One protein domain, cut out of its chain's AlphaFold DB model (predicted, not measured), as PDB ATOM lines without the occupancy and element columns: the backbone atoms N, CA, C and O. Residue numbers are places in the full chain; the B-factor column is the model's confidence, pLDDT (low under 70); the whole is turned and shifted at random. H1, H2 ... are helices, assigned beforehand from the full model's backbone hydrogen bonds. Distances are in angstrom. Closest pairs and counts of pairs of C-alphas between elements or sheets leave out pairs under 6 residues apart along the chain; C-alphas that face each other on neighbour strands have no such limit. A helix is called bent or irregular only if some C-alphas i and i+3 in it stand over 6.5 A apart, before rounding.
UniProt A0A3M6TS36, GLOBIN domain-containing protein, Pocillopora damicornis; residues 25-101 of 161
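Overview. This is residues 25 to 101 of the 161 residues of the protein "GLOBIN domain-containing protein" of Pocillopora damicornis (UniProt A0A3M6TS36). One long helix, H4, runs along most of a rod-shaped model, and H2 crosses it steeply, packing on H4 at residues 81 to 89. H1 and H2 make a corner at Asn 40, from which H1 extends toward the end of H4 where its last residues lie, while the short H3 and residues 62 to 70 lead from the far end of H2 back to the beginning of H4. The 77 printed residues include four named helices, in the order H1, H2, H3, H4, and no named strand; the class is all helix. The whole is loose, with a radius of gyration of the C-alphas of 15.1 A and spans of 47 by 21 by 19 A.

Along the chain. H4, the longest helix, covers residues 71 to 98 and is 40.8 A long, from C-alpha 71 at (97.088, 36.030, -41.190) to C-alpha 98 at (108.365, -0.874, -54.385). H2 covers residues 41 to 55 and is 20.8 A long. H1 covers residues 25 to 39 and is 22.5 A long, beginning with C-alpha 25 at (123.075, 1.291, -60.192). It is only just irregular: C-alphas 32 and 35 are 6.8 A apart. H3 covers residues 57 to 61, 6.7 A from first to last C-alpha.

Arrangement. H4 touches H2 with its residues 81 to 89 alone, and the closest C-alphas are those of Gly 45 and Ser 85, 4.4 A apart. They run opposite ways at a steep tilt of 67 degrees, only just short of about perpendicular. H1 and H4 only just touch, with 3 pairs of C-alphas within 8 A, through residues 30 to 34 of H1 and residue 96 of H4 alone; the closest C-alphas are those of Gln 31 and Val 96, 7.0 A apart. These two run opposite ways at a steep tilt of 36 degrees, only just past shallow. H1 and H2 are close but not clearly touching, with the C-alphas of Val 37 and Ile 44 closest at 7.4 A, and stand about perpendicular, at 77 degrees. H2 and H3 touch only at the corner by their link, and only just, with 3 pairs of C-alphas within 8 A; residues 52 to 53 of H2 alone take part, and the closest C-alphas are those of Phe 53 and Lys 60, 5.6 A apart. H3 is apart from H1 and from H4. Every O i to N i+4 pair is within hydrogen-bond range in H2, H3 and H4; in H1, 9 of 11 are.

Size, cuts and confidence. The two C-alphas farthest apart are those of Ala 25 and Asp 70, 48.5 A. The printed part has no cut. The links H1 to H2 and H2 to H3 are tight, with one residue each; the link H3 to H4, of 9 residues, is short. The mean pLDDT of the printed part is 79.3, and one residue, Leu 55, is under 70.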
ATOM      1  N   ALA A  25     122.244   0.253 -60.797       79.75
ATOM      2  CA  ALA A  25     123.075   1.291 -60.192       79.75
ATOM      3  C   ALA A  25     122.252   2.500 -59.704       79.75
ATOM      4  O   ALA A  25     122.515   3.028 -58.622       79.75
ATOM      5  N   GLN A  26     121.237   2.931 -60.463       76.44
ATOM      6  CA  GLN A  26     120.335   4.013 -60.051       76.44
ATOM      7  C   GLN A  26     119.460   3.594 -58.867       76.44
ATOM      8  O   GLN A  26     119.297   4.374 -57.928       76.44
ATOM      9  N   LYS A  27     118.944   2.359 -58.873       76.75
ATOM     10  CA  LYS A  27     118.159   1.808 -57.760       76.75
ATOM     11  C   LYS A  27     118.969   1.783 -56.465       76.75
ATOM     12  O   LYS A  27     118.513   2.307 -55.450       76.75
ATOM     13  N   ILE A  28     120.201   1.274 -56.525       82.25
ATOM     14  CA  ILE A  28     121.130   1.246 -55.389       82.25
ATOM     15  C   ILE A  28     121.410   2.664 -54.881       82.25
ATOM     16  O   ILE A  28     121.329   2.912 -53.679       82.25
ATOM     17  N   ALA A  29     121.695   3.616 -55.775       75.69
ATOM     18  CA  ALA A  29     121.955   5.001 -55.384       75.69
ATOM     19  C   ALA A  29     120.758   5.635 -54.651       75.69
ATOM     20  O   ALA A  29     120.931   6.285 -53.615       75.69
ATOM     21  N   ILE A  30     119.537   5.413 -55.151       77.06
ATOM     22  CA  ILE A  30     118.300   5.884 -54.513       77.06
ATOM     23  C   ILE A  30     118.129   5.244 -53.131       77.06
ATOM     24  O   ILE A  30     117.903   5.955 -52.155       77.06
ATOM     25  N   GLN A  31     118.288   3.924 -53.012       81.94
ATOM     26  CA  GLN A  31     118.159   3.212 -51.736       81.94
ATOM     27  C   GLN A  31     119.191   3.677 -50.701       81.94
ATOM     28  O   GLN A  31     118.836   3.952 -49.555       81.94
ATOM     29  N   MET A  32     120.456   3.826 -51.104       83.31
ATOM     30  CA  MET A  32     121.533   4.281 -50.219       83.31
ATOM     31  C   MET A  32     121.302   5.700 -49.695       83.31
ATOM     32  O   MET A  32     121.602   5.993 -48.539       83.31
ATOM     33  N   THR A  33     120.768   6.587 -50.536       79.12
ATOM     34  CA  THR A  33     120.524   7.992 -50.173       79.12
ATOM     35  C   THR A  33     119.174   8.213 -49.490       79.12
ATOM     36  O   THR A  33     118.984   9.241 -48.832       79.12
ATOM     37  N   TRP A  34     118.254   7.244 -49.570       86.75
ATOM     38  CA  TRP A  34     116.909   7.362 -49.011       86.75
ATOM     39  C   TRP A  34     116.908   7.649 -47.512       86.75
ATOM     40  O   TRP A  34     116.132   8.488 -47.067       86.75
ATOM     41  N   LYS A  35     117.808   7.036 -46.733       83.50
ATOM     42  CA  LYS A  35     117.882   7.279 -45.283       83.50
ATOM     43  C   LYS A  35     118.070   8.767 -44.961       83.50
ATOM     44  O   LYS A  35     117.370   9.316 -44.116       83.50
ATOM     45  N   THR A  36     118.955   9.448 -45.688       81.31
ATOM     46  CA  THR A  36     119.170  10.894 -45.534       81.31
ATOM     47  C   THR A  36     117.937  11.698 -45.955       81.31
ATOM     48  O   THR A  36     117.596  12.689 -45.305       81.31
ATOM     49  N   VAL A  37     117.241  11.279 -47.016       76.06
ATOM     50  CA  VAL A  37     115.980  11.903 -47.458       76.06
ATOM     51  C   VAL A  37     114.883  11.731 -46.405       76.06
ATOM     52  O   VAL A  37     114.168  12.686 -46.107       76.06
ATOM     53  N   GLU A  38     114.772  10.548 -45.806       82.38
ATOM     54  CA  GLU A  38     113.787  10.214 -44.781       82.38
ATOM     55  C   GLU A  38     113.985  11.050 -43.510       82.38
ATOM     56  O   GLU A  38     113.036  11.687 -43.041       82.38
ATOM     57  N   GLU A  39     115.221  11.137 -43.013       86.69
ATOM     58  CA  GLU A  39     115.596  11.973 -41.864       86.69
ATOM     59  C   GLU A  39     115.261  13.460 -42.098       86.69
ATOM     60  O   GLU A  39     114.915  14.188 -41.166       86.69
ATOM     61  N   ASN A  40     115.281  13.910 -43.358       81.56
ATOM     62  CA  ASN A  40     115.016  15.295 -43.755       81.56
ATOM     63  C   ASN A  40     113.641  15.507 -44.416       81.56
ATOM     64  O   ASN A  40     113.364  16.596 -44.934       81.56
ATOM     65  N   ARG A  41     112.740  14.515 -44.381       83.38
ATOM     66  CA  ARG A  41     111.520  14.487 -45.210       83.38
ATOM     67  C   ARG A  41     110.630  15.720 -45.068       83.38
ATOM     68  O   ARG A  41     110.093  16.223 -46.050       83.38
ATOM     69  N   THR A  42     110.486  16.249 -43.852       83.06
ATOM     70  CA  THR A  42     109.641  17.425 -43.593       83.06
ATOM     71  C   THR A  42     110.219  18.673 -44.253       83.06
ATOM     72  O   THR A  42     109.473  19.475 -44.812       83.06
ATOM     73  N   LYS A  43     111.545  18.834 -44.196       81.62
ATOM     74  CA  LYS A  43     112.252  19.957 -44.811       81.62
ATOM     75  C   LYS A  43     112.181  19.854 -46.332       81.62
ATOM     76  O   LYS A  43     111.756  20.812 -46.971       81.62
ATOM     77  N   ILE A  44     112.509  18.685 -46.883       78.19
ATOM     78  CA  ILE A  44     112.505  18.428 -48.330       78.19
ATOM     79  C   ILE A  44     111.104  18.621 -48.918       78.19
ATOM     80  O   ILE A  44     110.952  19.350 -49.895       78.19
ATOM     81  N   GLY A  45     110.067  18.047 -48.298       77.56
ATOM     82  CA  GLY A  45     108.689  18.187 -48.775       77.56
ATOM     83  C   GLY A  45     108.228  19.648 -48.827       77.56
ATOM     84  O   GLY A  45     107.698  20.085 -49.845       77.56
ATOM     85  N   LYS A  46     108.507  20.432 -47.773       80.69
ATOM     86  CA  LYS A  46     108.180  21.867 -47.746       80.69
ATOM     87  C   LYS A  46     108.963  22.654 -48.795       80.69
ATOM     88  O   LYS A  46     108.369  23.442 -49.523       80.69
ATOM     89  N   GLN A  47     110.279  22.441 -48.878       78.81
ATOM     90  CA  GLN A  47     111.134  23.133 -49.847       78.81
ATOM     91  C   GLN A  47     110.730  22.821 -51.289       78.81
ATOM     92  O   GLN A  47     110.763  23.717 -52.122       78.81
ATOM     93  N   THR A  48     110.284  21.593 -51.564       75.44
ATOM     94  CA  THR A  48     109.777  21.198 -52.885       75.44
ATOM     95  C   THR A  48     108.583  22.061 -53.290       75.44
ATOM     96  O   THR A  48     108.612  22.683 -54.347       75.44
ATOM     97  N   TRP A  49     107.563  22.179 -52.436       78.62
ATOM     98  CA  TRP A  49     106.382  22.992 -52.742       78.62
ATOM     99  C   TRP A  49     106.671  24.496 -52.790       78.62
ATOM    100  O   TRP A  49     106.157  25.182 -53.670       78.62
ATOM    101  N   ILE A  50     107.532  25.012 -51.905       78.12
ATOM    102  CA  ILE A  50     108.001  26.406 -51.988       78.12
ATOM    103  C   ILE A  50     108.662  26.646 -53.346       78.12
ATOM    104  O   ILE A  50     108.317  27.603 -54.036       78.12
ATOM    105  N   ARG A  51     109.544  25.736 -53.774       75.31
ATOM    106  CA  ARG A  51     110.228  25.839 -55.060       75.31
ATOM    107  C   ARG A  51     109.262  25.772 -56.243       75.31
ATOM    108  O   ARG A  51     109.441  26.517 -57.198       75.31
ATOM    109  N   VAL A  52     108.223  24.938 -56.175       77.19
ATOM    110  CA  VAL A  52     107.143  24.903 -57.179       77.19
ATOM    111  C   VAL A  52     106.461  26.270 -57.293       77.19
ATOM    112  O   VAL A  52     106.275  26.764 -58.403       77.19
ATOM    113  N   PHE A  53     106.142  26.915 -56.169       81.44
ATOM    114  CA  PHE A  53     105.520  28.242 -56.173       81.44
ATOM    115  C   PHE A  53     106.464  29.352 -56.656       81.44
ATOM    116  O   PHE A  53     106.002  30.292 -57.293       81.44
ATOM    117  N   GLU A  54     107.767  29.251 -56.388       77.31
ATOM    118  CA  GLU A  54     108.774  30.172 -56.936       77.31
ATOM    119  C   GLU A  54     108.920  30.026 -58.455       77.31
ATOM    120  O   GLU A  54     108.996  31.026 -59.165       77.31
ATOM    121  N   LEU A  55     108.963  28.785 -58.953       67.69
ATOM    122  CA  LEU A  55     109.098  28.486 -60.379       67.69
ATOM    123  C   LEU A  55     107.838  28.860 -61.160       67.69
ATOM    124  O   LEU A  55     107.928  29.319 -62.295       67.69
ATOM    125  N   ASN A  56     106.665  28.669 -60.557       75.94
ATOM    126  CA  ASN A  56     105.399  29.040 -61.161       75.94
ATOM    127  C   ASN A  56     104.412  29.574 -60.106       75.94
ATOM    128  O   ASN A  56     103.598  28.819 -59.559       75.94
ATOM    129  N   PRO A  57     104.409  30.899 -59.864       82.44
ATOM    130  CA  PRO A  57     103.500  31.536 -58.913       82.44
ATOM    131  C   PRO A  57     102.014  31.341 -59.237       82.44
ATOM    132  O   PRO A  57     101.171  31.490 -58.351       82.44
ATOM    133  N   GLN A  58     101.668  30.996 -60.486       75.56
ATOM    134  CA  GLN A  58     100.283  30.709 -60.863       75.56
ATOM    135  C   GLN A  58      99.770  29.435 -60.187       75.56
ATOM    136  O   GLN A  58      98.599  29.379 -59.831       75.56
ATOM    137  N   ILE A  59     100.640  28.455 -59.910       72.19
ATOM    138  CA  ILE A  59     100.261  27.239 -59.170       72.19
ATOM    139  C   ILE A  59      99.756  27.605 -57.776       72.19
ATOM    140  O   ILE A  59      98.704  27.124 -57.368       72.19
ATOM    141  N   LYS A  60     100.434  28.525 -57.079       76.12
ATOM    142  CA  LYS A  60      99.973  29.018 -55.774       76.12
ATOM    143  C   LYS A  60      98.600  29.697 -55.873       76.12
ATOM    144  O   LYS A  60      97.769  29.508 -54.995       76.12
ATOM    145  N   LYS A  61      98.347  30.462 -56.943       76.50
ATOM    146  CA  LYS A  61      97.067  31.165 -57.164       76.50
ATOM    147  C   LYS A  61      95.902  30.229 -57.490       76.50
ATOM    148  O   LYS A  61      94.766  30.557 -57.168       76.50
ATOM    149  N   MET A  62      96.176  29.084 -58.113       73.50
ATOM    150  CA  MET A  62      95.169  28.061 -58.417       73.50
ATOM    151  C   MET A  62      94.767  27.219 -57.198       73.50
ATOM    152  O   MET A  62      93.830  26.436 -57.301       73.50
ATOM    153  N   MET A  63      95.460  27.359 -56.066       75.25
ATOM    154  CA  MET A  63      95.185  26.630 -54.828       75.25
ATOM    155  C   MET A  63      94.517  27.579 -53.819       75.25
ATOM    156  O   MET A  63      95.215  28.401 -53.214       75.25
ATOM    157  N   PRO A  64      93.180  27.525 -53.650       75.44
ATOM    158  CA  PRO A  64      92.432  28.460 -52.805       75.44
ATOM    159  C   PRO A  64      92.975  28.573 -51.376       75.44
ATOM    160  O   PRO A  64      93.031  29.663 -50.814       75.44
ATOM    161  N   GLU A  65      93.457  27.468 -50.811       78.75
ATOM    162  CA  GLU A  65      94.057  27.388 -49.480       78.75
ATOM    163  C   GLU A  65      95.385  28.146 -49.337       78.75
ATOM    164  O   GLU A  65      95.860  28.320 -48.217       78.75
ATOM    165  N   PHE A  66      96.005  28.579 -50.439       78.75
ATOM    166  CA  PHE A  66      97.251  29.353 -50.461       78.75
ATOM    167  C   PHE A  66      97.072  30.774 -51.005       78.75
ATOM    168  O   PHE A  66      98.039  31.542 -51.030       78.75
ATOM    169  N   ASN A  67      95.857  31.125 -51.434       78.69
ATOM    170  CA  ASN A  67      95.520  32.405 -52.045       78.69
ATOM    171  C   ASN A  67      94.752  33.300 -51.059       78.69
ATOM    172  O   ASN A  67      93.578  33.608 -51.252       78.69
ATOM    173  N   THR A  68      95.421  33.687 -49.973       74.25
ATOM    174  CA  THR A  68      94.865  34.535 -48.913       74.25
ATOM    175  C   THR A  68      95.895  35.559 -48.440       74.25
ATOM    176  O   THR A  68      97.093  35.280 -48.461       74.25
ATOM    177  N   ASN A  69      95.416  36.730 -48.013       76.56
ATOM    178  CA  ASN A  69      96.205  37.766 -47.334       76.56
ATOM    179  C   ASN A  69      95.819  37.889 -45.844       76.56
ATOM    180  O   ASN A  69      96.246  38.822 -45.169       76.56
ATOM    181  N   ASP A  70      94.954  36.997 -45.347       82.50
ATOM    182  CA  ASP A  70      94.518  36.971 -43.953       82.50
ATOM    183  C   ASP A  70      95.513  36.156 -43.096       82.50
ATOM    184  O   ASP A  70      95.735  34.980 -43.397       82.50
ATOM    185  N   PRO A  71      96.090  36.719 -42.016       76.56
ATOM    186  CA  PRO A  71      97.088  36.030 -41.190       76.56
ATOM    187  C   PRO A  71      96.600  34.741 -40.502       76.56
ATOM    188  O   PRO A  71      97.391  33.834 -40.236       76.56
ATOM    189  N   VAL A  72      95.307  34.629 -40.183       76.25
ATOM    190  CA  VAL A  72      94.722  33.410 -39.602       76.25
ATOM    191  C   VAL A  72      94.581  32.338 -40.679       76.25
ATOM    192  O   VAL A  72      94.882  31.164 -40.435       76.25
ATOM    193  N   GLU A  73      94.178  32.729 -41.884       75.44
ATOM    194  CA  GLU A  73      94.153  31.826 -43.031       75.44
ATOM    195  C   GLU A  73      95.570  31.423 -43.471       75.44
ATOM    196  O   GLU A  73      95.768  30.266 -43.825       75.44
ATOM    197  N   GLU A  74      96.590  32.277 -43.324       77.19
ATOM    198  CA  GLU A  74      97.998  31.911 -43.562       77.19
ATOM    199  C   GLU A  74      98.481  30.770 -42.646       77.19
ATOM    200  O   GLU A  74      99.250  29.899 -43.067       77.19
ATOM    201  N   LEU A  75      98.003  30.702 -41.397       73.25
ATOM    202  CA  LEU A  75      98.287  29.565 -40.514       73.25
ATOM    203  C   LEU A  75      97.634  28.273 -41.029       73.25
ATOM    204  O   LEU A  75      98.225  27.189 -40.933       73.25
ATOM    205  N   LYS A  76      96.431  28.368 -41.610       75.25
ATOM    206  CA  LYS A  76      95.765  27.231 -42.263       75.25
ATOM    207  C   LYS A  76      96.489  26.836 -43.546       75.25
ATOM    208  O   LYS A  76      96.709  25.643 -43.745       75.25
ATOM    209  N   SER A  77      96.962  27.801 -44.335       80.81
ATOM    210  CA  SER A  77      97.858  27.587 -45.473       80.81
ATOM    211  C   SER A  77      99.114  26.832 -45.039       80.81
ATOM    212  O   SER A  77      99.452  25.802 -45.611       80.81
ATOM    213  N   ALA A  78      99.787  27.241 -43.963       81.06
ATOM    214  CA  ALA A  78     100.968  26.534 -43.466       81.06
ATOM    215  C   ALA A  78     100.664  25.069 -43.083       81.06
ATOM    216  O   ALA A  78     101.463  24.164 -43.360       81.06
ATOM    217  N   ARG A  79      99.489  24.810 -42.491       84.44
ATOM    218  CA  ARG A  79      99.016  23.449 -42.185       84.44
ATOM    219  C   ARG A  79      98.688  22.655 -43.455       84.44
ATOM    220  O   ARG A  79      99.070  21.487 -43.537       84.44
ATOM    221  N   ALA A  80      98.040  23.268 -44.442       81.81
ATOM    222  CA  ALA A  80      97.744  22.651 -45.733       81.81
ATOM    223  C   ALA A  80      99.035  22.282 -46.483       81.81
ATOM    224  O   ALA A  80      99.191  21.149 -46.932       81.81
ATOM    225  N   LEU A  81     100.023  23.183 -46.506       82.94
ATOM    226  CA  LEU A  81     101.344  22.939 -47.089       82.94
ATOM    227  C   LEU A  81     102.047  21.755 -46.422       82.94
ATOM    228  O   LEU A  81     102.652  20.925 -47.100       82.94
ATOM    229  N   PHE A  82     101.952  21.642 -45.095       86.75
ATOM    230  CA  PHE A  82     102.469  20.482 -44.372       86.75
ATOM    231  C   PHE A  82     101.753  19.185 -44.780       86.75
ATOM    232  O   PHE A  82     102.419  18.169 -44.989       86.75
ATOM    233  N   GLY A  83     100.427  19.217 -44.947       85.00
ATOM    234  CA  GLY A  83      99.635  18.088 -45.446       85.00
ATOM    235  C   GLY A  83     100.056  17.634 -46.848       85.00
ATOM    236  O   GLY A  83     100.340  16.448 -47.052       85.00
ATOM    237  N   HIS A  84     100.192  18.572 -47.787       83.00
ATOM    238  CA  HIS A  84     100.679  18.296 -49.143       83.00
ATOM    239  C   HIS A  84     102.109  17.753 -49.142       83.00
ATOM    240  O   HIS A  84     102.394  16.742 -49.785       83.00
ATOM    241  N   SER A  85     102.995  18.359 -48.350       81.94
ATOM    242  CA  SER A  85     104.385  17.910 -48.194       81.94
ATOM    243  C   SER A  85     104.459  16.480 -47.656       81.94
ATOM    244  O   SER A  85     105.210  15.657 -48.174       81.94
ATOM    245  N   LYS A  86     103.655  16.154 -46.636       86.56
ATOM    246  CA  LYS A  86     103.597  14.809 -46.051       86.56
ATOM    247  C   LYS A  86     103.078  13.784 -47.059       86.56
ATOM    248  O   LYS A  86     103.638  12.694 -47.151       86.56
ATOM    249  N   THR A  87     102.034  14.135 -47.806       81.56
ATOM    250  CA  THR A  87     101.442  13.264 -48.831       81.56
ATOM    251  C   THR A  87     102.448  12.970 -49.941       81.56
ATOM    252  O   THR A  87     102.658  11.807 -50.272       81.56
ATOM    253  N   TYR A  88     103.141  13.997 -50.439       78.88
ATOM    254  CA  TYR A  88     104.198  13.856 -51.440       78.88
ATOM    255  C   TYR A  88     105.337  12.943 -50.965       78.88
ATOM    256  O   TYR A  88     105.662  11.964 -51.634       78.88
ATOM    257  N   MET A  89     105.882  13.188 -49.766       87.62
ATOM    258  CA  MET A  89     106.961  12.353 -49.228       87.62
ATOM    259  C   MET A  89     106.527  10.902 -49.008       87.62
ATOM    260  O   MET A  89     107.325   9.995 -49.226       87.62
ATOM    261  N   LYS A  90     105.263  10.663 -48.627       85.50
ATOM    262  CA  LYS A  90     104.741   9.296 -48.507       85.50
ATOM    263  C   LYS A  90     104.633   8.603 -49.865       85.50
ATOM    264  O   LYS A  90     104.843   7.396 -49.951       85.50
ATOM    265  N   CYS A  91     104.322   9.351 -50.923       76.62
ATOM    266  CA  CYS A  91     104.310   8.802 -52.274       76.62
ATOM    267  C   CYS A  91     105.716   8.400 -52.733       76.62
ATOM    268  O   CYS A  91     105.885   7.299 -53.251       76.62
ATOM    269  N   LEU A  92     106.725   9.235 -52.460       78.50
ATOM    270  CA  LEU A  92     108.128   8.900 -52.726       78.50
ATOM    271  C   LEU A  92     108.592   7.668 -51.940       78.50
ATOM    272  O   LEU A  92     109.214   6.784 -52.515       78.50
ATOM    273  N   GLU A  93     108.244   7.566 -50.656       85.38
ATOM    274  CA  GLU A  93     108.570   6.397 -49.828       85.38
ATOM    275  C   GLU A  93     107.992   5.104 -50.425       85.38
ATOM    276  O   GLU A  93     108.686   4.096 -50.555       85.38
ATOM    277  N   ASN A  94     106.725   5.140 -50.843       78.12
ATOM    278  CA  ASN A  94     106.080   3.995 -51.482       78.12
ATOM    279  C   ASN A  94     106.751   3.633 -52.816       78.12
ATOM    280  O   ASN A  94     106.888   2.451 -53.119       78.12
ATOM    281  N   ALA A  95     107.197   4.623 -53.594       76.00
ATOM    282  CA  ALA A  95     107.933   4.386 -54.833       76.00
ATOM    283  C   ALA A  95     109.286   3.710 -54.565       76.00
ATOM    284  O   ALA A  95     109.570   2.669 -55.146       76.00
ATOM    285  N   VAL A  96     110.084   4.230 -53.624       79.25
ATOM    286  CA  VAL A  96     111.395   3.654 -53.273       79.25
ATOM    287  C   VAL A  96     111.258   2.233 -52.725       79.25
ATOM    288  O   VAL A  96     112.011   1.347 -53.116       79.25
ATOM    289  N   THR A  97     110.266   1.987 -51.864       83.50
ATOM    290  CA  THR A  97     110.034   0.663 -51.254       83.50
ATOM    291  C   THR A  97     109.457  -0.380 -52.213       83.50
ATOM    292  O   THR A  97     109.515  -1.569 -51.909       83.50
ATOM    293  N   SER A  98     108.894   0.034 -53.353       77.38
ATOM    294  CA  SER A  98     108.365  -0.874 -54.385       77.38
ATOM    295  C   SER A  98     109.217  -0.925 -55.654       77.38
ATOM    296  O   SER A  98     108.914  -1.697 -56.549       77.38
ATOM    297  N   MET A  99     110.310  -0.168 -55.728       76.69
ATOM    298  CA  MET A  99     111.136  -0.013 -56.932       76.69
ATOM    299  C   MET A  99     111.740  -1.326 -57.473       76.69
ATOM    300  O   MET A  99     111.969  -1.445 -58.680       76.69
ATOM    301  N   ASP A 100     111.964  -2.312 -56.601       76.00
ATOM    302  CA  ASP A 100     112.461  -3.647 -56.974       76.00
ATOM    303  C   ASP A 100     111.336  -4.630 -57.348       76.00
ATOM    304  O   ASP A 100     111.597  -5.681 -57.927       76.00
ATOM    305  N   ASP A 101     110.079  -4.276 -57.069       77.06
ATOM    306  CA  ASP A 101     108.879  -5.058 -57.366       77.06
ATOM    307  C   ASP A 101     108.000  -4.282 -58.359       77.06
ATOM    308  O   ASP A 101     107.138  -3.479 -57.988       77.06
TER     309      ASP A 101